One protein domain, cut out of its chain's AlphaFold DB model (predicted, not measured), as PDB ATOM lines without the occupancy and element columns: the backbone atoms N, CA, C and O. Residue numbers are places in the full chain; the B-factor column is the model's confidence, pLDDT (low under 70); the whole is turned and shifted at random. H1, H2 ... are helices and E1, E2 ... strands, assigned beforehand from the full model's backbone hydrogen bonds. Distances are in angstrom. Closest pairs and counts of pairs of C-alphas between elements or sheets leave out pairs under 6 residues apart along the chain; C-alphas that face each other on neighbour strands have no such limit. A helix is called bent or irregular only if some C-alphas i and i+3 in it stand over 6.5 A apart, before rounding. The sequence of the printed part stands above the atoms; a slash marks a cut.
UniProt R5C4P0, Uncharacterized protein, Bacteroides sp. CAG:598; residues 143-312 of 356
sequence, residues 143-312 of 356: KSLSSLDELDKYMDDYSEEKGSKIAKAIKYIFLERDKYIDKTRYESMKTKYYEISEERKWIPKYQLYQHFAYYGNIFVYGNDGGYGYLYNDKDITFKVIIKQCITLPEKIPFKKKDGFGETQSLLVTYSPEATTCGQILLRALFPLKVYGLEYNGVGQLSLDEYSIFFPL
ATOM      1  N   LYS A 143     148.898 211.471 208.142       88.62
ATOM      2  CA  LYS A 143     147.761 211.736 209.017       88.62
ATOM      3  C   LYS A 143     147.227 210.394 209.511       88.62
ATOM      4  O   LYS A 143     147.040 209.482 208.715       88.62
ATOM      5  N   SER A 144     147.000 210.288 210.815       90.88
ATOM      6  CA  SER A 144     146.258 209.160 211.375       90.88
ATOM      7  C   SER A 144     144.775 209.480 211.274       90.88
ATOM      8  O   SER A 144     144.372 210.595 211.617       90.88
ATOM      9  N   LEU A 145     144.007 208.545 210.727       92.31
ATOM     10  CA  LEU A 145     142.561 208.624 210.612       92.31
ATOM     11  C   LEU A 145     141.952 207.785 211.732       92.31
ATOM     12  O   LEU A 145     142.271 206.605 211.880       92.31
ATOM     13  N   SER A 146     141.055 208.388 212.505       91.94
ATOM     14  CA  SER A 146     140.306 207.684 213.555       91.94
ATOM     15  C   SER A 146     139.321 206.668 212.976       91.94
ATOM     16  O   SER A 146     139.041 205.636 213.586       91.94
ATOM     17  N   SER A 147     138.819 206.939 211.772       92.81
ATOM     18  CA  SER A 147     138.007 206.021 210.990       92.81
ATOM     19  C   SER A 147     138.228 206.254 209.502       92.81
ATOM     20  O   SER A 147     138.718 207.296 209.062       92.81
ATOM     21  N   LEU A 148     137.813 205.278 208.703       90.62
ATOM     22  CA  LEU A 148     137.898 205.364 207.254       90.62
ATOM     23  C   LEU A 148     137.004 206.478 206.669       90.62
ATOM     24  O   LEU A 148     137.260 206.947 205.563       90.62
ATOM     25  N   ASP A 149     135.998 206.947 207.412       89.31
ATOM     26  CA  ASP A 149     135.137 208.054 206.988       89.31
ATOM     27  C   ASP A 149     135.835 209.409 207.010       89.31
ATOM     28  O   ASP A 149     135.493 210.293 206.230       89.31
ATOM     29  N   GLU A 150     136.892 209.558 207.811       89.00
ATOM     30  CA  GLU A 150     137.699 210.776 207.789       89.00
ATOM     31  C   GLU A 150     138.430 210.994 206.463       89.00
ATOM     32  O   GLU A 150     138.853 212.118 206.194       89.00
ATOM     33  N   LEU A 151     138.545 209.957 205.625       87.25
ATOM     34  CA  LEU A 151     139.123 210.070 204.289       87.25
ATOM     35  C   LEU A 151     138.412 211.142 203.454       87.25
ATOM     36  O   LEU A 151     139.081 211.874 202.729       87.25
ATOM     37  N   ASP A 152     137.091 211.283 203.602       85.12
ATOM     38  CA  ASP A 152     136.274 212.206 202.803       85.12
ATOM     39  C   ASP A 152     136.742 213.664 202.952       85.12
ATOM     40  O   ASP A 152     136.705 214.423 201.986       85.12
ATOM     41  N   LYS A 153     137.289 214.034 204.122       83.38
ATOM     42  CA  LYS A 153     137.839 215.374 204.412       83.38
ATOM     43  C   LYS A 153     139.042 215.738 203.535       83.38
ATOM     44  O   LYS A 153     139.379 216.912 203.409       83.38
ATOM     45  N   TYR A 154     139.724 214.734 202.989       82.06
ATOM     46  CA  TYR A 154     140.952 214.898 202.214       82.06
ATOM     47  C   TYR A 154     140.742 214.696 200.718       82.06
ATOM     48  O   TYR A 154     141.651 214.988 199.938       82.06
ATOM     49  N   MET A 155     139.568 214.207 200.315       79.94
ATOM     50  CA  MET A 155     139.246 213.993 198.913       79.94
ATOM     51  C   MET A 155     139.126 215.328 198.173       79.94
ATOM     52  O   MET A 155     138.835 216.384 198.739       79.94
ATOM     53  N   ASP A 156     139.411 215.281 196.882       73.06
ATOM     54  CA  ASP A 156     139.219 216.401 195.972       73.06
ATOM     55  C   ASP A 156     137.738 216.678 195.712       73.06
ATOM     56  O   ASP A 156     136.928 215.759 195.554       73.06
ATOM     57  N   ASP A 157     137.418 217.960 195.560       67.62
ATOM     58  CA  ASP A 157     136.104 218.430 195.128       67.62
ATOM     59  C   ASP A 157     135.959 218.306 193.598       67.62
ATOM     60  O   ASP A 157     136.051 219.275 192.846       67.62
ATOM     61  N   TYR A 158     135.800 217.075 193.104       60.78
ATOM     62  CA  TYR A 158     135.624 216.780 191.672       60.78
ATOM     63  C   TYR A 158     134.203 217.084 191.136       60.78
ATOM     64  O   TYR A 158     133.883 216.692 190.015       60.78
ATOM     65  N   SER A 159     133.381 217.817 191.894       57.44
ATOM     66  CA  SER A 159     131.935 217.644 192.091       57.44
ATOM     67  C   SER A 159     131.663 216.670 193.237       57.44
ATOM     68  O   SER A 159     132.107 215.522 193.212       57.44
ATOM     69  N   GLU A 160     130.941 217.136 194.257       63.03
ATOM     70  CA  GLU A 160     130.601 216.399 195.484       63.03
ATOM     71  C   GLU A 160     130.140 214.952 195.199       63.03
ATOM     72  O   GLU A 160     130.562 213.999 195.859       63.03
ATOM     73  N   GLU A 161     129.371 214.757 194.121       66.75
ATOM     74  CA  GLU A 161     128.933 213.441 193.647       66.75
ATOM     75  C   GLU A 161     130.098 212.527 193.208       66.75
ATOM     76  O   GLU A 161     130.146 211.353 193.586       66.75
ATOM     77  N   LYS A 162     131.052 213.036 192.417       63.50
ATOM     78  CA  LYS A 162     132.186 212.253 191.895       63.50
ATOM     79  C   LYS A 162     133.236 211.987 192.972       63.50
ATOM     80  O   LYS A 162     133.705 210.853 193.080       63.50
ATOM     81  N   GLY A 163     133.553 212.984 193.802       63.59
ATOM     82  CA  GLY A 163     134.444 212.818 194.958       63.59
ATOM     83  C   GLY A 163     133.934 211.732 195.913       63.59
ATOM     84  O   GLY A 163     134.684 210.830 196.294       63.59
ATOM     85  N   SER A 164     132.623 211.733 196.186       69.56
ATOM     86  CA  SER A 164     131.961 210.706 197.001       69.56
ATOM     87  C   SER A 164     132.080 209.297 196.402       69.56
ATOM     88  O   SER A 164     132.322 208.338 197.137       69.56
ATOM     89  N   LYS A 165     131.941 209.135 195.077       73.75
ATOM     90  CA  LYS A 165     132.085 207.824 194.410       73.75
ATOM     91  C   LYS A 165     133.512 207.280 194.500       73.75
ATOM     92  O   LYS A 165     133.685 206.102 194.812       73.75
ATOM     93  N   ILE A 166     134.522 208.126 194.290       77.25
ATOM     94  CA  ILE A 166     135.938 207.738 194.398       77.25
ATOM     95  C   ILE A 166     136.253 207.290 195.823       77.25
ATOM     96  O   ILE A 166     136.806 206.209 196.021       77.25
ATOM     97  N   ALA A 167     135.846 208.093 196.811       82.25
ATOM     98  CA  ALA A 167     136.018 207.754 198.213       82.25
ATOM     99  C   ALA A 167     135.366 206.401 198.519       82.25
ATOM    100  O   ALA A 167     136.035 205.495 199.002       82.25
ATOM    101  N   LYS A 168     134.097 206.204 198.137       83.50
ATOM    102  CA  LYS A 168     133.383 204.925 198.308       83.50
ATOM    103  C   LYS A 168     134.132 203.739 197.693       83.50
ATOM    104  O   LYS A 168     134.235 202.705 198.348       83.50
ATOM    105  N   ALA A 169     134.673 203.882 196.482       83.44
ATOM    106  CA  ALA A 169     135.436 202.823 195.821       83.44
ATOM    107  C   ALA A 169     136.728 202.479 196.579       83.44
ATOM    108  O   ALA A 169     136.990 201.305 196.839       83.44
ATOM    109  N   ILE A 170     137.496 203.495 196.992       87.88
ATOM    110  CA  ILE A 170     138.712 203.321 197.802       87.88
ATOM    111  C   ILE A 170     138.367 202.629 199.120       87.88
ATOM    112  O   ILE A 170     138.989 201.626 199.460       87.88
ATOM    113  N   LYS A 171     137.349 203.127 199.836       90.44
ATOM    114  CA  LYS A 171     136.916 202.565 201.118       90.44
ATOM    115  C   LYS A 171     136.503 201.099 200.968       90.44
ATOM    116  O   LYS A 171     136.935 200.262 201.754       90.44
ATOM    117  N   TYR A 172     135.717 200.777 199.940       88.19
ATOM    118  CA  TYR A 172     135.290 199.407 199.652       88.19
ATOM    119  C   TYR A 172     136.481 198.486 199.376       88.19
ATOM    120  O   TYR A 172     136.617 197.460 200.032       88.19
ATOM    121  N   ILE A 173     137.382 198.872 198.468       87.75
ATOM    122  CA  ILE A 173     138.577 198.078 198.152       87.75
ATOM    123  C   ILE A 173     139.450 197.886 199.390       87.75
ATOM    124  O   ILE A 173     139.968 196.798 199.613       87.75
ATOM    125  N   PHE A 174     139.602 198.924 200.209       88.56
ATOM    126  CA  PHE A 174     140.396 198.859 201.428       88.56
ATOM    127  C   PHE A 174     139.787 197.906 202.469       88.56
ATOM    128  O   PHE A 174     140.497 197.131 203.111       88.56
ATOM    129  N   LEU A 175     138.461 197.897 202.614       88.50
ATOM    130  CA  LEU A 175     137.762 196.944 203.481       88.50
ATOM    131  C   LEU A 175     137.842 195.508 202.944       88.50
ATOM    132  O   LEU A 175     138.014 194.576 203.723       88.50
ATOM    133  N   GLU A 176     137.788 195.351 201.624       88.19
ATOM    134  CA  GLU A 176     137.746 194.070 200.911       88.19
ATOM    135  C   GLU A 176     139.114 193.619 200.376       88.19
ATOM    136  O   GLU A 176     139.201 192.735 199.525       88.19
ATOM    137  N   ARG A 177     140.200 194.222 200.868       85.25
ATOM    138  CA  ARG A 177     141.580 194.053 200.375       85.25
ATOM    139  C   ARG A 177     142.042 192.596 200.268       85.25
ATOM    140  O   ARG A 177     142.784 192.265 199.346       85.25
ATOM    141  N   ASP A 178     141.545 191.719 201.137       84.31
ATOM    142  CA  ASP A 178     141.842 190.281 201.109       84.31
ATOM    143  C   ASP A 178     141.308 189.575 199.851       84.31
ATOM    144  O   ASP A 178     141.883 188.579 199.422       84.31
ATOM    145  N   LYS A 179     140.245 190.092 199.216       85.00
ATOM    146  CA  LYS A 179     139.696 189.539 197.962       85.00
ATOM    147  C   LYS A 179     140.586 189.815 196.754       85.00
ATOM    148  O   LYS A 179     140.493 189.110 195.754       85.00
ATOM    149  N   TYR A 180     141.389 190.873 196.822       77.00
ATOM    150  CA  TYR A 180     142.159 191.374 195.685       77.00
ATOM    151  C   TYR A 180     143.619 190.941 195.717       77.00
ATOM    152  O   TYR A 180     144.300 191.031 194.700       77.00
ATOM    153  N   ILE A 181     144.111 190.485 196.867       78.44
ATOM    154  CA  ILE A 181     145.510 190.113 197.033       78.44
ATOM    155  C   ILE A 181     145.614 188.604 197.157       78.44
ATOM    156  O   ILE A 181     145.269 188.011 198.175       78.44
ATOM    157  N   ASP A 182     146.167 187.993 196.115       76.12
ATOM    158  CA  ASP A 182     146.553 186.593 196.152       76.12
ATOM    159  C   ASP A 182     147.831 186.418 196.985       76.12
ATOM    160  O   ASP A 182     148.956 186.487 196.479       76.12
ATOM    161  N   LYS A 183     147.646 186.183 198.289       78.50
ATOM    162  CA  LYS A 183     148.743 185.912 199.226       78.50
ATOM    163  C   LYS A 183     149.515 184.640 198.887       78.50
ATOM    164  O   LYS A 183     150.660 184.525 199.307       78.50
ATOM    165  N   THR A 184     148.956 183.699 198.122       74.00
ATOM    166  CA  THR A 184     149.662 182.446 197.797       74.00
ATOM    167  C   THR A 184     150.905 182.697 196.936       74.00
ATOM    168  O   THR A 184     151.895 181.971 197.046       74.00
ATOM    169  N   ARG A 185     150.923 183.803 196.172       67.75
ATOM    170  CA  ARG A 185     152.106 184.261 195.424       67.75
ATOM    171  C   ARG A 185     153.287 184.586 196.339       67.75
ATOM    172  O   ARG A 185     154.429 184.416 195.914       67.75
ATOM    173  N   TYR A 186     153.033 184.990 197.585       66.94
ATOM    174  CA  TYR A 186     154.081 185.295 198.559       66.94
ATOM    175  C   TYR A 186     154.985 184.088 198.826       66.94
ATOM    176  O   TYR A 186     156.206 184.203 198.720       66.94
ATOM    177  N   GLU A 187     154.394 182.920 199.100       64.19
ATOM    178  CA  GLU A 187     155.151 181.711 199.452       64.19
ATOM    179  C   GLU A 187     156.103 181.290 198.325       64.19
ATOM    180  O   GLU A 187     157.235 180.884 198.581       64.19
ATOM    181  N   SER A 188     155.699 181.487 197.065       60.41
ATOM    182  CA  SER A 188     156.547 181.201 195.898       60.41
ATOM    183  C   SER A 188     157.704 182.189 195.692       60.41
ATOM    184  O   SER A 188     158.701 181.852 195.056       60.41
ATOM    185  N   MET A 189     157.591 183.409 196.224       58.12
ATOM    186  CA  MET A 189     158.574 184.482 196.045       58.12
ATOM    187  C   MET A 189     159.532 184.629 197.236       58.12
ATOM    188  O   MET A 189     160.580 185.261 197.099       58.12
ATOM    189  N   LYS A 190     159.200 184.029 198.385       55.09
ATOM    190  CA  LYS A 190     159.951 184.076 199.653       55.09
ATOM    191  C   LYS A 190     161.426 183.668 199.534       55.09
ATOM    192  O   LYS A 190     162.221 183.972 200.412       55.09
ATOM    193  N   THR A 191     161.809 182.978 198.462       48.34
ATOM    194  CA  THR A 191     163.164 182.451 198.244       48.34
ATOM    195  C   THR A 191     164.159 183.464 197.668       48.34
ATOM    196  O   THR A 191     165.347 183.155 197.603       48.34
ATOM    197  N   LYS A 192     163.722 184.668 197.263       51.44
ATOM    198  CA  LYS A 192     164.604 185.720 196.726       51.44
ATOM    199  C   LYS A 192     164.691 186.892 197.700       51.44
ATOM    200  O   LYS A 192     163.793 187.728 197.751       51.44
ATOM    201  N   TYR A 193     165.777 186.935 198.466       52.66
ATOM    202  CA  TYR A 193     166.078 188.013 199.405       52.66
ATOM    203  C   TYR A 193     166.972 189.055 198.743       52.66
ATOM    204  O   TYR A 193     167.923 188.704 198.044       52.66
ATOM    205  N   TYR A 194     166.685 190.324 199.003       50.88
ATOM    206  CA  TYR A 194     167.574 191.430 198.682       50.88
ATOM    207  C   TYR A 194     167.716 192.278 199.940       50.88
ATOM    208  O   TYR A 194     166.725 192.783 200.464       50.88
ATOM    209  N   GLU A 195     168.942 192.399 200.438       51.22
ATOM    210  CA  GLU A 195     169.272 193.365 201.477       51.22
ATOM    211  C   GLU A 195     169.385 194.734 200.803       51.22
ATOM    212  O   GLU A 195     170.205 194.932 199.905       51.22
ATOM    213  N   ILE A 196     168.499 195.656 201.168       52.19
ATOM    214  CA  ILE A 196     168.524 197.027 200.663       52.19
ATOM    215  C   ILE A 196     169.120 197.884 201.777       52.19
ATOM    216  O   ILE A 196     168.666 197.821 202.919       52.19
ATOM    217  N   SER A 197     170.134 198.694 201.464       49.88
ATOM    218  CA  SER A 197     170.601 199.719 202.397       49.88
ATOM    219  C   SER A 197     169.538 200.815 202.474       49.88
ATOM    220  O   SER A 197     169.331 201.538 201.496       49.88
ATOM    221  N   GLU A 198     168.840 200.936 203.598       59.72
ATOM    222  CA  GLU A 198     167.714 201.865 203.710       59.72
ATOM    223  C   GLU A 198     168.006 203.072 204.599       59.72
ATOM    224  O   GLU A 198     168.448 202.957 205.743       59.72
ATOM    225  N   GLU A 199     167.657 204.252 204.081       63.66
ATOM    226  CA  GLU A 199     167.415 205.432 204.903       63.66
ATOM    227  C   GLU A 199     166.103 205.186 205.670       63.66
ATOM    228  O   GLU A 199     165.031 205.061 205.072       63.66
ATOM    229  N   ARG A 200     166.176 205.085 207.001       69.88
ATOM    230  CA  ARG A 200     164.994 204.961 207.867       69.88
ATOM    231  C   ARG A 200     164.832 206.190 208.741       69.88
ATOM    232  O   ARG A 200     165.809 206.745 209.241       69.88
ATOM    233  N   LYS A 201     163.586 206.580 208.983       77.00
ATOM    234  CA  LYS A 201     163.250 207.730 209.818       77.00
ATOM    235  C   LYS A 201     162.209 207.364 210.859       77.00
ATOM    236  O   LYS A 201     161.095 206.988 210.519       77.00
ATOM    237  N   TRP A 202     162.566 207.499 212.130       82.69
ATOM    238  CA  TRP A 202     161.616 207.347 213.228       82.69
ATOM    239  C   TRP A 202     160.588 208.482 213.212       82.69
ATOM    240  O   TRP A 202     160.958 209.648 213.060       82.69
ATOM    241  N   ILE A 203     159.310 208.148 213.393       80.75
ATOM    242  CA  ILE A 203     158.224 209.114 213.548       80.75
ATOM    243  C   ILE A 203     157.616 208.960 214.948       80.75
ATOM    244  O   ILE A 203     156.675 208.177 215.124       80.75
ATOM    245  N   PRO A 204     158.087 209.734 215.948       81.38
ATOM    246  CA  PRO A 204     157.638 209.605 217.336       81.38
ATOM    247  C   PRO A 204     156.120 209.684 217.493       81.38
ATOM    248  O   PRO A 204     155.531 208.916 218.243       81.38
ATOM    249  N   LYS A 205     155.479 210.577 216.726       81.50
ATOM    250  CA  LYS A 205     154.030 210.813 216.772       81.50
ATOM    251  C   LYS A 205     153.202 209.540 216.576       81.50
ATOM    252  O   LYS A 205     152.127 209.432 217.153       81.50
ATOM    253  N   TYR A 206     153.674 208.629 215.733       82.00
ATOM    254  CA  TYR A 206     152.959 207.401 215.393       82.00
ATOM    255  C   TYR A 206     153.614 206.159 216.002       82.00
ATOM    256  O   TYR A 206     153.048 205.077 215.882       82.00
ATOM    257  N   GLN A 207     154.775 206.329 216.645       82.81
ATOM    258  CA  GLN A 207     155.615 205.264 217.190       82.81
ATOM    259  C   GLN A 207     156.005 204.221 216.132       82.81
ATOM    260  O   GLN A 207     155.842 203.025 216.332       82.81
ATOM    261  N   LEU A 208     156.490 204.687 214.977       82.00
ATOM    262  CA  LEU A 208     156.861 203.816 213.861       82.00
ATOM    263  C   LEU A 208     157.998 204.395 213.017       82.00
ATOM    264  O   LEU A 208     158.178 205.612 212.919       82.00
ATOM    265  N   TYR A 209     158.781 203.507 212.410       75.62
ATOM    266  CA  TYR A 209     159.827 203.824 211.448       75.62
ATOM    267  C   TYR A 209     159.249 203.912 210.042       75.62
ATOM    268  O   TYR A 209     158.619 202.980 209.553       75.62
ATOM    269  N   GLN A 210     159.529 205.020 209.365       74.62
ATOM    270  CA  GLN A 210     159.379 205.156 207.930       74.62
ATOM    271  C   GLN A 210     160.640 204.660 207.237       74.62
ATOM    272  O   GLN A 210     161.686 205.302 207.302       74.62
ATOM    273  N   HIS A 211     160.508 203.547 206.537       68.00
ATOM    274  CA  HIS A 211     161.541 202.988 205.680       68.00
ATOM    275  C   HIS A 211     161.386 203.549 204.274       68.00
ATOM    276  O   HIS A 211     160.275 203.538 203.735       68.00
ATOM    277  N   PHE A 212     162.465 204.094 203.713       63.47
ATOM    278  CA  PHE A 212     162.519 204.547 202.328       63.47
ATOM    279  C   PHE A 212     163.233 203.482 201.495       63.47
ATOM    280  O   PHE A 212     164.454 203.499 201.360       63.47
ATOM    281  N   ALA A 213     162.462 202.551 200.940       54.19
ATOM    282  CA  ALA A 213     163.003 201.523 200.065       54.19
ATOM    283  C   ALA A 213     163.178 202.093 198.649       54.19
ATOM    284  O   ALA A 213     162.205 202.523 198.013       54.19
ATOM    285  N   TYR A 214     164.409 202.071 198.132       48.50
ATOM    286  CA  TYR A 214     164.686 202.243 196.704       48.50
ATOM    287  C   TYR A 214     164.589 200.879 196.023       48.50
ATOM    288  O   TYR A 214     165.445 200.015 196.206       48.50
ATOM    289  N   TYR A 215     163.546 200.670 195.221       44.44
ATOM    290  CA  TYR A 215     163.444 199.458 194.414       44.44
ATOM    291  C   TYR A 215     164.294 199.591 193.149       44.44
ATOM    292  O   TYR A 215     163.852 200.154 192.149       44.44
ATOM    293  N   GLY A 216     165.497 199.021 193.181       34.31
ATOM    294  CA  GLY A 216     166.263 198.720 191.975       34.31
ATOM    295  C   GLY A 216     165.663 197.531 191.208       34.31
ATOM    296  O   GLY A 216     165.410 196.474 191.777       34.31
ATOM    297  N   ASN A 217     165.452 197.706 189.901       32.25
ATOM    298  CA  ASN A 217     165.401 196.665 188.859       32.25
ATOM    299  C   ASN A 217     164.461 195.444 189.016       32.25
ATOM    300  O   ASN A 217     164.819 194.340 188.606       32.25
ATOM    301  N   ILE A 218     163.208 195.625 189.449       36.12
ATOM    302  CA  ILE A 218     162.126 194.711 189.022       36.12
ATOM    303  C   ILE A 218     161.355 195.410 187.899       36.12
ATOM    304  O   ILE A 218     160.581 196.334 188.143       36.12
ATOM    305  N   PHE A 219     161.652 194.999 186.664       29.72
ATOM    306  CA  PHE A 219     161.159 195.552 185.400       29.72
ATOM    307  C   PHE A 219     159.660 195.893 185.413       29.72
ATOM    308  O   PHE A 219     158.822 195.005 185.306       29.72
ATOM    309  N   VAL A 220     159.345 197.188 185.418       27.47
ATOM    310  CA  VAL A 220     158.625 197.844 184.314       27.47
ATOM    311  C   VAL A 220     159.294 199.209 184.133       27.47
ATOM    312  O   VAL A 220     159.436 199.957 185.093       27.47
ATOM    313  N   TYR A 221     159.788 199.456 182.922       28.88
ATOM    314  CA  TYR A 221     160.455 200.666 182.428       28.88
ATOM    315  C   TYR A 221     160.279 201.960 183.259       28.88
ATOM    316  O   TYR A 221     159.176 202.491 183.356       28.88
ATOM    317  N   GLY A 222     161.404 202.541 183.705       33.72
ATOM    318  CA  GLY A 222     161.569 204.001 183.772       33.72
ATOM    319  C   GLY A 222     161.674 204.672 185.151       33.72
ATOM    320  O   GLY A 222     160.769 205.395 185.545       33.72
ATOM    321  N   ASN A 223     162.848 204.530 185.774       31.34
ATOM    322  CA  ASN A 223     163.575 205.461 186.662       31.34
ATOM    323  C   ASN A 223     162.919 206.004 187.954       31.34
ATOM    324  O   ASN A 223     162.158 206.972 187.939       31.34
ATOM    325  N   ASP A 224     163.410 205.431 189.061       39.44
ATOM    326  CA  ASP A 224     163.546 205.927 190.439       39.44
ATOM    327  C   ASP A 224     162.338 206.622 191.076       39.44
ATOM    328  O   ASP A 224     162.237 207.848 191.169       39.44
ATOM    329  N   GLY A 225     161.461 205.781 191.628       42.25
ATOM    330  CA  GLY A 225     160.508 206.131 192.675       42.25
ATOM    331  C   GLY A 225     160.839 205.361 193.952       42.25
ATOM    332  O   GLY A 225     160.842 204.131 193.951       42.25
ATOM    333  N   GLY A 226     161.118 206.077 195.042       43.34
ATOM    334  CA  GLY A 226     161.223 205.476 196.372       43.34
ATOM    335  C   GLY A 226     159.832 205.189 196.937       43.34
ATOM    336  O   GLY A 226     158.928 206.018 196.806       43.34
ATOM    337  N   TYR A 227     159.656 204.037 197.580       49.81
ATOM    338  CA  TYR A 227     158.461 203.767 198.376       49.81
ATOM    339  C   TYR A 227     158.721 203.999 199.848       49.81
ATOM    340  O   TYR A 227     159.820 203.777 200.354       49.81
ATOM    341  N   GLY A 228     157.661 204.408 200.536       53.25
ATOM    342  CA  GLY A 228     157.646 204.468 201.976       53.25
ATOM    343  C   GLY A 228     156.833 203.340 202.606       53.25
ATOM    344  O   GLY A 228     155.638 203.236 202.338       53.25
ATOM    345  N   TYR A 229     157.446 202.586 203.517       60.78
ATOM    346  CA  TYR A 229     156.783 201.602 204.381       60.78
ATOM    347  C   TYR A 229     156.895 201.974 205.860       60.78
ATOM    348  O   TYR A 229     157.825 202.681 206.245       60.78
ATOM    349  N   LEU A 230     155.940 201.523 206.672       61.53
ATOM    350  CA  LEU A 230     155.893 201.788 208.108       61.53
ATOM    351  C   LEU A 230     156.110 200.484 208.887       61.53
ATOM    352  O   LEU A 230     155.535 199.457 208.525       61.53
ATOM    353  N   TYR A 231     156.962 200.533 209.913       65.69
ATOM    354  CA  TYR A 231     157.365 199.380 210.727       65.69
ATOM    355  C   TYR A 231     157.553 199.754 212.201       65.69
ATOM    356  O   TYR A 231     157.814 200.914 212.520       65.69
ATOM    357  N   ASN A 232     157.486 198.765 213.094       57.25
ATOM    358  CA  ASN A 232     157.643 198.947 214.543       57.25
ATOM    359  C   ASN A 232     159.039 198.545 215.090       57.25
ATOM    360  O   ASN A 232     159.338 198.845 216.238       57.25
ATOM    361  N   ASP A 233     159.924 197.902 214.307       60.16
ATOM    362  CA  ASP A 233     161.196 197.349 214.828       60.16
ATOM    363  C   ASP A 233     162.399 197.469 213.860       60.16
ATOM    364  O   ASP A 233     162.248 197.859 212.701       60.16
ATOM    365  N   LYS A 234     163.613 197.199 214.370       52.31
ATOM    366  CA  LYS A 234     164.921 197.549 213.794       52.31
ATOM    367  C   LYS A 234     165.507 196.562 212.781       52.31
ATOM    368  O   LYS A 234     166.441 196.981 212.095       52.31
ATOM    369  N   ASP A 235     164.954 195.362 212.634       50.28
ATOM    370  CA  ASP A 235     165.478 194.319 211.742       50.28
ATOM    371  C   ASP A 235     164.487 194.026 210.612       50.28
ATOM    372  O   ASP A 235     163.608 193.175 210.736       50.28
ATOM    373  N   ILE A 236     164.603 194.749 209.495       52.09
ATOM    374  CA  ILE A 236     163.746 194.520 208.325       52.09
ATOM    375  C   ILE A 236     164.584 193.910 207.215       52.09
ATOM    376  O   ILE A 236     165.423 194.563 206.598       52.09
ATOM    377  N   THR A 237     164.338 192.631 206.961       49.06
ATOM    378  CA  THR A 237     164.826 191.917 205.782       49.06
ATOM    379  C   THR A 237     163.672 191.878 204.791       49.06
ATOM    380  O   THR A 237     162.784 191.056 204.962       49.06
ATOM    381  N   PHE A 238     163.639 192.748 203.776       55.03
ATOM    382  CA  PHE A 238     162.462 192.847 202.903       55.03
ATOM    383  C   PHE A 238     162.139 191.521 202.211       55.03
ATOM    384  O   PHE A 238     162.777 191.114 201.235       55.03
ATOM    385  N   LYS A 239     161.070 190.877 202.678       56.56
ATOM    386  CA  LYS A 239     160.454 189.741 202.005       56.56
ATOM    387  C   LYS A 239     159.292 190.254 201.173       56.56
ATOM    388  O   LYS A 239     158.205 190.426 201.697       56.56
ATOM    389  N   VAL A 240     159.534 190.453 199.877       61.53
ATOM    390  CA  VAL A 240     158.526 190.447 198.799       61.53
ATOM    391  C   VAL A 240     157.309 191.369 198.968       61.53
ATOM    392  O   VAL A 240     156.444 191.176 199.816       61.53
ATOM    393  N   ILE A 241     157.126 192.265 198.000       70.25
ATOM    394  CA  ILE A 241     155.911 193.076 197.895       70.25
ATOM    395  C   ILE A 241     155.048 192.559 196.759       70.25
ATOM    396  O   ILE A 241     155.483 192.495 195.606       70.25
ATOM    397  N   ILE A 242     153.801 192.235 197.082       71.62
ATOM    398  CA  ILE A 242     152.794 191.897 196.083       71.62
ATOM    399  C   ILE A 242     152.112 193.187 195.655       71.62
ATOM    400  O   ILE A 242     151.631 193.956 196.485       71.62
ATOM    401  N   LYS A 243     152.069 193.416 194.344       77.50
ATOM    402  CA  LYS A 243     151.392 194.555 193.727       77.50
ATOM    403  C   LYS A 243     150.244 194.042 192.875       77.50
ATOM    404  O   LYS A 243     150.461 193.194 192.011       77.50
ATOM    405  N   GLN A 244     149.055 194.584 193.091       77.88
ATOM    406  CA  GLN A 244     147.880 194.292 192.287       77.88
ATOM    407  C   GLN A 244     147.258 195.594 191.791       77.88
ATOM    408  O   GLN A 244     146.929 196.486 192.570       77.88
ATOM    409  N   CYS A 245     147.076 195.688 190.476       81.25
ATOM    410  CA  CYS A 245     146.271 196.740 189.873       81.25
ATOM    411  C   CYS A 245     144.804 196.302 189.890       81.25
ATOM    412  O   CYS A 245     144.486 195.195 189.442       81.25
ATOM    413  N   ILE A 246     143.927 197.156 190.405       80.00
ATOM    414  CA  ILE A 246     142.479 196.962 190.409       80.00
ATOM    415  C   ILE A 246     141.877 197.926 189.403       80.00
ATOM    416  O   ILE A 246     141.989 199.139 189.565       80.00
ATOM    417  N   THR A 247     141.221 197.371 188.388       82.38
ATOM    418  CA  THR A 247     140.473 198.148 187.402       82.38
ATOM    419  C   THR A 247     139.046 198.364 187.893       82.38
ATOM    420  O   THR A 247     138.323 197.417 188.200       82.38
ATOM    421  N   LEU A 248     138.640 199.621 187.962       79.12
ATOM    422  CA  LEU A 248     137.316 200.079 188.327       79.12
ATOM    423  C   LEU A 248     136.405 200.135 187.095       79.12
ATOM    424  O   LEU A 248     136.878 200.404 185.987       79.12
ATOM    425  N   PRO A 249     135.088 199.932 187.277       73.31
ATOM    426  CA  PRO A 249     134.128 200.030 186.180       73.31
ATOM    427  C   PRO A 249     134.021 201.460 185.637       73.31
ATOM    428  O   PRO A 249     133.887 201.663 184.432       73.31
ATOM    429  N   GLU A 250     134.121 202.457 186.515       75.94
ATOM    430  CA  GLU A 250     134.048 203.872 186.164       75.94
ATOM    431  C   GLU A 250     135.434 204.518 186.169       75.94
ATOM    432  O   GLU A 250     136.340 204.114 186.902       75.94
ATOM    433  N   LYS A 251     135.586 205.556 185.345       80.56
ATOM    434  CA  LYS A 251     136.780 206.392 185.331       80.56
ATOM    435  C   LYS A 251     136.767 207.371 186.502       80.56
ATOM    436  O   LYS A 251     135.800 208.093 186.721       80.56
ATOM    437  N   ILE A 252     137.881 207.420 187.212       75.94
ATOM    438  CA  ILE A 252     138.208 208.387 188.250       75.94
ATOM    439  C   ILE A 252     138.877 209.597 187.592       75.94
ATOM    440  O   ILE A 252     139.991 209.449 187.075       75.94
ATOM    441  N   PRO A 253     138.260 210.791 187.615       74.06
ATOM    442  CA  PRO A 253     138.963 212.007 187.253       74.06
ATOM    443  C   PRO A 253     140.047 212.311 188.287       74.06
ATOM    444  O   PRO A 253     139.881 212.071 189.481       74.06
ATOM    445  N   PHE A 254     141.150 212.882 187.828       72.19
ATOM    446  CA  PHE A 254     142.176 213.431 188.696       72.19
ATOM    447  C   PHE A 254     142.745 214.712 188.113       72.19
ATOM    448  O   PHE A 254     142.740 214.918 186.898       72.19
ATOM    449  N   LYS A 255     143.260 215.589 188.970       68.25
ATOM    450  CA  LYS A 255     143.874 216.833 188.511       68.25
ATOM    451  C   LYS A 255     145.356 216.625 188.170       68.25
ATOM    452  O   LYS A 255     146.129 216.052 188.938       68.25
ATOM    453  N   LYS A 256     145.738 217.084 186.978       69.94
ATOM    454  CA  LYS A 256     147.108 217.118 186.446       69.94
ATOM    455  C   LYS A 256     147.710 218.513 186.641       69.94
ATOM    456  O   LYS A 256     147.059 219.412 187.168       69.94
ATOM    457  N   LYS A 257     148.968 218.700 186.222       64.56
ATOM    458  CA  LYS A 257     149.629 220.020 186.217       64.56
ATOM    459  C   LYS A 257     148.856 221.012 185.358       64.56
ATOM    460  O   LYS A 257     148.521 222.090 185.830       64.56
ATOM    461  N   ASP A 258     148.508 220.568 184.154       68.94
ATOM    462  CA  ASP A 258     147.981 221.415 183.086       68.94
ATOM    463  C   ASP A 258     146.546 221.010 182.693       68.94
ATOM    464  O   ASP A 258     146.168 221.058 181.528       68.94
ATOM    465  N   GLY A 259     145.736 220.559 183.662       73.56
ATOM    466  CA  GLY A 259     144.328 220.216 183.430       73.56
ATOM    467  C   GLY A 259     143.845 219.021 184.243       73.56
ATOM    468  O   GLY A 259     144.210 218.852 185.406       73.56
ATOM    469  N   PHE A 260     143.027 218.177 183.619       76.38
ATOM    470  CA  PHE A 260     142.460 216.976 184.228       76.38
ATOM    471  C   PHE A 260     142.825 215.730 183.421       76.38
ATOM    472  O   PHE A 260     143.010 215.779 182.207       76.38
ATOM    473  N   GLY A 261     142.958 214.612 184.120       76.50
ATOM    474  CA  GLY A 261     143.107 213.282 183.554       76.50
ATOM    475  C   GLY A 261     142.059 212.335 184.109       76.50
ATOM    476  O   GLY A 261     141.296 212.686 185.005       76.50
ATOM    477  N   GLU A 262     142.057 211.114 183.591       79.25
ATOM    478  CA  GLU A 262     141.199 210.041 184.071       79.25
ATOM    479  C   GLU A 262     142.017 208.772 184.274       79.25
ATOM    480  O   GLU A 262     142.947 208.485 183.517       79.25
ATOM    481  N   THR A 263     141.672 208.000 185.294       77.31
ATOM    482  CA  THR A 263     142.219 206.667 185.519       77.31
ATOM    483  C   THR A 263     141.101 205.694 185.845       77.31
ATOM    484  O   THR A 263     140.078 206.082 186.386       77.31
ATOM    485  N   GLN A 264     141.282 204.419 185.532       79.88
ATOM    486  CA  GLN A 264     140.397 203.353 186.015       79.88
ATOM    487  C   GLN A 264     141.123 202.445 186.991       79.88
ATOM    488  O   GLN A 264     140.562 201.452 187.419       79.88
ATOM    489  N   SER A 265     142.365 202.755 187.334       81.38
ATOM    490  CA  SER A 265     143.242 201.814 188.003       81.38
ATOM    491  C   SER A 265     143.635 202.342 189.366       81.38
ATOM    492  O   SER A 265     144.161 203.446 189.480       81.38
ATOM    493  N   LEU A 266     143.417 201.530 190.394       82.12
ATOM    494  CA  LEU A 266     143.993 201.731 191.718       82.12
ATOM    495  C   LEU A 266     145.066 200.675 191.957       82.12
ATOM    496  O   LEU A 266     144.909 199.517 191.567       82.12
ATOM    497  N   LEU A 267     146.159 201.067 192.603       82.06
ATOM    498  CA  LEU A 267     147.220 200.139 192.975       82.06
ATOM    499  C   LEU A 267     147.027 199.727 194.429       82.06
ATOM    500  O   LEU A 267     147.018 200.574 195.319       82.06
ATOM    501  N   VAL A 268     146.930 198.426 194.669       84.12
ATOM    502  CA  VAL A 268     146.944 197.845 196.009       84.12
ATOM    503  C   VAL A 268     148.240 197.072 196.196       84.12
ATOM    504  O   VAL A 268     148.690 196.349 195.304       84.12
ATOM    505  N   THR A 269     148.854 197.235 197.359       83.25
ATOM    506  CA  THR A 269     150.085 196.544 197.729       83.25
ATOM    507  C   THR A 269     149.916 195.784 199.028       83.25
ATOM    508  O   THR A 269     149.280 196.290 199.954       83.25
ATOM    509  N   TYR A 270     150.556 194.622 199.100       83.00
ATOM    510  CA  TYR A 270     150.718 193.836 200.315       83.00
ATOM    511  C   TYR A 270     152.194 193.635 200.621       83.00
ATOM    512  O   TYR A 270     152.957 193.195 199.757       83.00
ATOM    513  N   SER A 271     152.563 193.962 201.852       79.00
ATOM    514  CA  SER A 271     153.879 193.751 202.433       79.00
ATOM    515  C   SER A 271     153.680 193.066 203.790       79.00
ATOM    516  O   SER A 271     153.314 193.745 204.747       79.00
ATOM    517  N   PRO A 272     153.869 191.737 203.891       76.56
ATOM    518  CA  PRO A 272     153.534 190.965 205.094       76.56
ATOM    519  C   PRO A 272     154.301 191.371 206.358       76.56
ATOM    520  O   PRO A 272     153.919 190.992 207.457       76.56
ATOM    521  N   GLU A 273     155.404 192.100 206.209       73.94
ATOM    522  CA  GLU A 273     156.206 192.574 207.338       73.94
ATOM    523  C   GLU A 273     155.860 194.016 207.733       73.94
ATOM    524  O   GLU A 273     156.276 194.474 208.795       73.94
ATOM    525  N   ALA A 274     155.120 194.748 206.890       77.62
ATOM    526  CA  ALA A 274     154.716 196.114 207.193       77.62
ATOM    527  C   ALA A 274     153.630 196.127 208.271       77.62
ATOM    528  O   ALA A 274     152.734 195.283 208.295       77.62
ATOM    529  N   THR A 275     153.685 197.124 209.150       82.94
ATOM    530  CA  THR A 275     152.657 197.327 210.167       82.94
ATOM    531  C   THR A 275     152.414 198.811 210.406       82.94
ATOM    532  O   THR A 275     153.334 199.628 210.393       82.94
ATOM    533  N   THR A 276     151.160 199.175 210.654       85.31
ATOM    534  CA  THR A 276     150.788 200.513 211.129       85.31
ATOM    535  C   THR A 276     150.349 200.464 212.591       85.31
ATOM    536  O   THR A 276     149.776 201.430 213.100       85.31
ATOM    537  N   CYS A 277     150.595 199.337 213.267       85.38
ATOM    538  CA  CYS A 277     150.106 199.028 214.604       85.38
ATOM    539  C   CYS A 277     148.580 199.206 214.696       85.38
ATOM    540  O   CYS A 277     148.074 199.831 215.627       85.38
ATOM    541  N   GLY A 278     147.849 198.733 213.680       87.25
ATOM    542  CA  GLY A 278     146.393 198.853 213.594       87.25
ATOM    543  C   GLY A 278     145.863 200.261 213.292       87.25
ATOM    544  O   GLY A 278     144.647 200.462 213.285       87.25
ATOM    545  N   GLN A 279     146.727 201.248 213.031       91.38
ATOM    546  CA  GLN A 279     146.308 202.612 212.698       91.38
ATOM    547  C   GLN A 279     145.986 202.749 211.208       91.38
ATOM    548  O   GLN A 279     146.731 202.264 210.356       91.38
ATOM    549  N   ILE A 280     144.922 203.478 210.871       93.69
ATOM    550  CA  ILE A 280     144.648 203.868 209.485       93.69
ATOM    551  C   ILE A 280     145.461 205.125 209.188       93.69
ATOM    552  O   ILE A 280     145.210 206.186 209.759       93.69
ATOM    553  N   LEU A 281     146.440 205.021 208.297       91.81
ATOM    554  CA  LEU A 281     147.361 206.113 207.997       91.81
ATOM    555  C   LEU A 281     147.165 206.592 206.562       91.81
ATOM    556  O   LEU A 281     147.279 205.814 205.622       91.81
ATOM    557  N   LEU A 282     146.885 207.883 206.397       89.94
ATOM    558  CA  LEU A 282     146.818 208.560 205.107       89.94
ATOM    559  C   LEU A 282     148.082 209.389 204.905       89.94
ATOM    560  O   LEU A 282     148.405 210.245 205.727       89.94
ATOM    561  N   ARG A 283     148.777 209.184 203.790       85.38
ATOM    562  CA  ARG A 283     149.982 209.930 203.435       85.38
ATOM    563  C   ARG A 283     149.826 210.621 202.089       85.38
ATOM    564  O   ARG A 283     149.436 209.993 201.107       85.38
ATOM    565  N   ALA A 284     150.193 211.901 202.050       80.81
ATOM    566  CA  ALA A 284     150.388 212.630 200.802       80.81
ATOM    567  C   ALA A 284     151.767 212.315 200.217       80.81
ATOM    568  O   ALA A 284     152.794 212.585 200.852       80.81
ATOM    569  N   LEU A 285     151.791 211.798 198.994       76.12
ATOM    570  CA  LEU A 285     153.002 211.616 198.209       76.12
ATOM    571  C   LEU A 285     153.048 212.701 197.129       76.12
ATOM    572  O   LEU A 285     152.161 212.812 196.280       76.12
ATOM    573  N   PHE A 286     154.097 213.515 197.184       66.06
ATOM    574  CA  PHE A 286     154.446 214.492 196.154       66.06
ATOM    575  C   PHE A 286     155.292 213.805 195.096       66.06
ATOM    576  O   PHE A 286     155.996 212.871 195.474       66.06
ATOM    577  N   PRO A 287     155.213 214.210 193.813       53.53
ATOM    578  CA  PRO A 287     155.612 213.392 192.671       53.53
ATOM    579  C   PRO A 287     157.108 213.058 192.696       53.53
ATOM    580  O   PRO A 287     157.941 213.677 192.046       53.53
ATOM    581  N   LEU A 288     157.436 212.033 193.468       47.22
ATOM    582  CA  LEU A 288     158.434 211.037 193.165       47.22
ATOM    583  C   LEU A 288     157.835 210.252 191.999       47.22
ATOM    584  O   LEU A 288     156.620 210.055 191.961       47.22
ATOM    585  N   LYS A 289     158.646 209.859 191.021       46.66
ATOM    586  CA  LYS A 289     158.216 209.077 189.855       46.66
ATOM    587  C   LYS A 289     157.727 207.696 190.306       46.66
ATOM    588  O   LYS A 289     158.409 206.689 190.182       46.66
ATOM    589  N   VAL A 290     156.549 207.647 190.904       47.03
ATOM    590  CA  VAL A 290     155.939 206.443 191.444       47.03
ATOM    591  C   VAL A 290     155.200 205.804 190.268       47.03
ATOM    592  O   VAL A 290     154.053 206.119 189.974       47.03
ATOM    593  N   TYR A 291     155.899 204.898 189.579       49.12
ATOM    594  CA  TYR A 291     155.312 203.847 188.730       49.12
ATOM    595  C   TYR A 291     154.591 204.300 187.461       49.12
ATOM    596  O   TYR A 291     153.605 203.682 187.067       49.12
ATOM    597  N   GLY A 292     155.052 205.373 186.811       46.97
ATOM    598  CA  GLY A 292     154.399 205.864 185.591       46.97
ATOM    599  C   GLY A 292     152.969 206.372 185.823       46.97
ATOM    600  O   GLY A 292     152.249 206.647 184.867       46.97
ATOM    601  N   LEU A 293     152.551 206.517 187.087       48.84
ATOM    602  CA  LEU A 293     151.340 207.229 187.458       48.84
ATOM    603  C   LEU A 293     151.688 208.717 187.486       48.84
ATOM    604  O   LEU A 293     152.279 209.225 188.436       48.84
ATOM    605  N   GLU A 294     151.346 209.420 186.410       50.88
ATOM    606  CA  GLU A 294     151.568 210.862 186.228       50.88
ATOM    607  C   GLU A 294     150.607 211.721 187.077       50.88
ATOM    608  O   GLU A 294     150.050 212.723 186.616       50.88
ATOM    609  N   TYR A 295     150.323 211.306 188.312       58.09
ATOM    610  CA  TYR A 295     149.438 212.050 189.198       58.09
ATOM    611  C   TYR A 295     150.210 213.182 189.872       58.09
ATOM    612  O   TYR A 295     151.238 212.973 190.517       58.09
ATOM    613  N   ASN A 296     149.657 214.391 189.809       59.12
ATOM    614  CA  ASN A 296     150.126 215.518 190.608       59.12
ATOM    615  C   ASN A 296     149.549 215.444 192.029       59.12
ATOM    616  O   ASN A 296     148.761 216.295 192.435       59.12
ATOM    617  N   GLY A 297     149.941 214.408 192.767       72.25
ATOM    618  CA  GLY A 297     149.460 214.117 194.116       72.25
ATOM    619  C   GLY A 297     148.889 212.707 194.204       72.25
ATOM    620  O   GLY A 297     147.890 212.383 193.557       72.25
ATOM    621  N   VAL A 298     149.537 211.867 195.008       78.88
ATOM    622  CA  VAL A 298     149.100 210.492 195.271       78.88
ATOM    623  C   VAL A 298     148.792 210.351 196.752       78.88
ATOM    624  O   VAL A 298     149.610 210.701 197.602       78.88
ATOM    625  N   GLY A 299     147.610 209.833 197.057       83.50
ATOM    626  CA  GLY A 299     147.254 209.386 198.392       83.50
ATOM    627  C   GLY A 299     147.708 207.949 198.577       83.50
ATOM    628  O   GLY A 299     147.430 207.104 197.729       83.50
ATOM    629  N   GLN A 300     148.394 207.672 199.680       87.75
ATOM    630  CA  GLN A 300     148.629 206.319 200.171       87.75
ATOM    631  C   GLN A 300     147.812 206.141 201.448       87.75
ATOM    632  O   GLN A 300     148.049 206.846 202.427       87.75
ATOM    633  N   LEU A 301     146.853 205.220 201.435       91.31
ATOM    634  CA  LEU A 301     146.111 204.814 202.627       91.31
ATOM    635  C   LEU A 301     146.615 203.439 203.062       91.31
ATOM    636  O   LEU A 301     146.595 202.505 202.262       91.31
ATOM    637  N   SER A 302     147.061 203.324 204.309       90.94
ATOM    638  CA  SER A 302     147.722 202.137 204.851       90.94
ATOM    639  C   SER A 302     147.044 201.640 206.124       90.94
ATOM    640  O   SER A 302     146.637 202.440 206.968       90.94
ATOM    641  N   LEU A 303     146.943 200.318 206.252       91.50
ATOM    642  CA  LEU A 303     146.573 199.610 207.476       91.50
ATOM    643  C   LEU A 303     147.337 198.291 207.489       91.50
ATOM    644  O   LEU A 303     147.096 197.416 206.653       91.50
ATOM    645  N   ASP A 304     148.254 198.189 208.437       88.94
ATOM    646  CA  ASP A 304     149.179 197.083 208.602       88.94
ATOM    647  C   ASP A 304     149.875 196.688 207.295       88.94
ATOM    648  O   ASP A 304     150.564 197.508 206.684       88.94
ATOM    649  N   GLU A 305     149.671 195.453 206.843       87.00
ATOM    650  CA  GLU A 305     150.376 194.880 205.698       87.00
ATOM    651  C   GLU A 305     149.904 195.471 204.361       87.00
ATOM    652  O   GLU A 305     150.470 195.178 203.308       87.00
ATOM    653  N   TYR A 306     148.843 196.282 204.369       88.19
ATOM    654  CA  TYR A 306     148.147 196.720 203.169       88.19
ATOM    655  C   TYR A 306     148.290 198.212 202.932       88.19
ATOM    656  O   TYR A 306     148.190 199.031 203.845       88.19
ATOM    657  N   SER A 307     148.447 198.582 201.663       88.25
ATOM    658  CA  SER A 307     148.304 199.966 201.219       88.25
ATOM    659  C   SER A 307     147.542 200.051 199.904       88.25
ATOM    660  O   SER A 307     147.691 199.190 199.040       88.25
ATOM    661  N   ILE A 308     146.751 201.108 199.744       87.94
ATOM    662  CA  ILE A 308     146.132 201.491 198.474       87.94
ATOM    663  C   ILE A 308     146.650 202.863 198.049       87.94
ATOM    664  O   ILE A 308     146.727 203.786 198.859       87.94
ATOM    665  N   PHE A 309     146.997 202.980 196.770       85.38
ATOM    666  CA  PHE A 309     147.452 204.209 196.135       85.38
ATOM    667  C   PHE A 309     146.384 204.710 195.170       85.38
ATOM    668  O   PHE A 309     145.868 203.949 194.345       85.38
ATOM    669  N   PHE A 310     146.063 205.994 195.274       82.81
ATOM    670  CA  PHE A 310     144.983 206.619 194.520       82.81
ATOM    671  C   PHE A 310     145.295 208.090 194.215       82.81
ATOM    672  O   PHE A 310     146.107 208.705 194.914       82.81
ATOM    673  N   PRO A 311     144.670 208.679 193.180       79.44
ATOM    674  CA  PRO A 311     144.813 210.102 192.916       79.44
ATOM    675  C   PRO A 311     144.276 210.925 194.087       79.44
ATOM    676  O   PRO A 311     143.149 210.712 194.531       79.44
ATOM    677  N   LEU A 312     145.082 211.863 194.583       77.00
ATOM    678  CA  LEU A 312     144.697 212.722 195.697       77.00
ATOM    679  C   LEU A 312     145.360 214.092 195.559       77.00
ATOM    680  O   LEU A 312     146.385 214.392 196.174       77.00
TER     681      LEU A 312
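Overview. This is residues 143 to 312 of the 356 residues of an uncharacterized protein of Bacteroides sp. CAG:598 (UniProt R5C4P0). A strongly twisted wall of six strands has two helices, H1 and H2, over one face, while a small sheet, E2 E3 E4, stands off beyond the other face. A long bent hairpin, E5 and E6, makes one side of the wall, and the stretch with H3 and H4 passes that hairpin's end on its way to the small sheet. The printed part has 170 residues with four named helices and nine named strands, in the order E1 H1 H2 H3 H4 and then E2 to E9; the class is mixed. Both sheets are antiparallel, the large one in the order E1 E7 E8 E9 E6 E5. The whole is compact, with a radius of gyration of the C-alphas of 16.0 A and spans of 45 by 36 by 31 A.

Arrangement. The large sheet runs from edge strand E1, residues 143 to 145, through E7, 280 to 285, E8, 298 to 303, E9, 306 to 311, and E6, 259 to 270, to edge strand E5, 242 to 256. Pairs within hydrogen-bond range are N 143 and O 282, 2.8 A, N 283 and O 300, 2.8 A, N 299 and O 310, 2.9 A, N 269 and O 307, 2.8 A, and N 244 and O 268, 2.9 A. E7 E8 E9 is a meander, each strand the antiparallel neighbour of the one before; with E6 first, whose antiparallel neighbour is E9, it is a Greek key. E5 bends by 105 degrees at residue 250. H1, residues 148 to 154, and H2, residues 160 to 175, lie on the same face, making two layers, at heights of 9.1 and 8.7 A over the sheet. They form a helical hairpin, closest at the C-alphas of Asp 152 and Ala 167, 6.4 A. H3, residues 177 to 180, only grazes the sheet. H4, residues 184 to 189, comes closest to E5 at the C-alphas of Tyr 186 and Ile 242, 7.2 A. E2, residues 199 to 203, E3, 208 to 214, and E4, 226 to 231, form another meander, with N 201 and O 210, and N 211 and O 229, each 2.8 A apart. E4 and E8 are apart. Every O i to N i+4 pair is within range in H2, but 0 of 3 in H1, where 4 of 4 O i to N i+3 pairs are, and 1 of 2 in H4; H3 is too short for one.

Along the chain. E1 begins at C-alpha 143, (147.761, 211.736, 209.017). H2 is 22.2 A long, E5 27.6 A and E6 32.0 A. E9 ends at C-alpha 311, (144.813, 210.102, 192.916).

Size, cuts and confidence. The C-alphas of Ser 159 and Thr 191 are farthest apart, 47.5 A. The printed part has no cut. The links E3 to E4 and E7 to E8 are long. Mean pLDDT of the printed part is 70.9; 69 residues are under 70, among them 211 to 240.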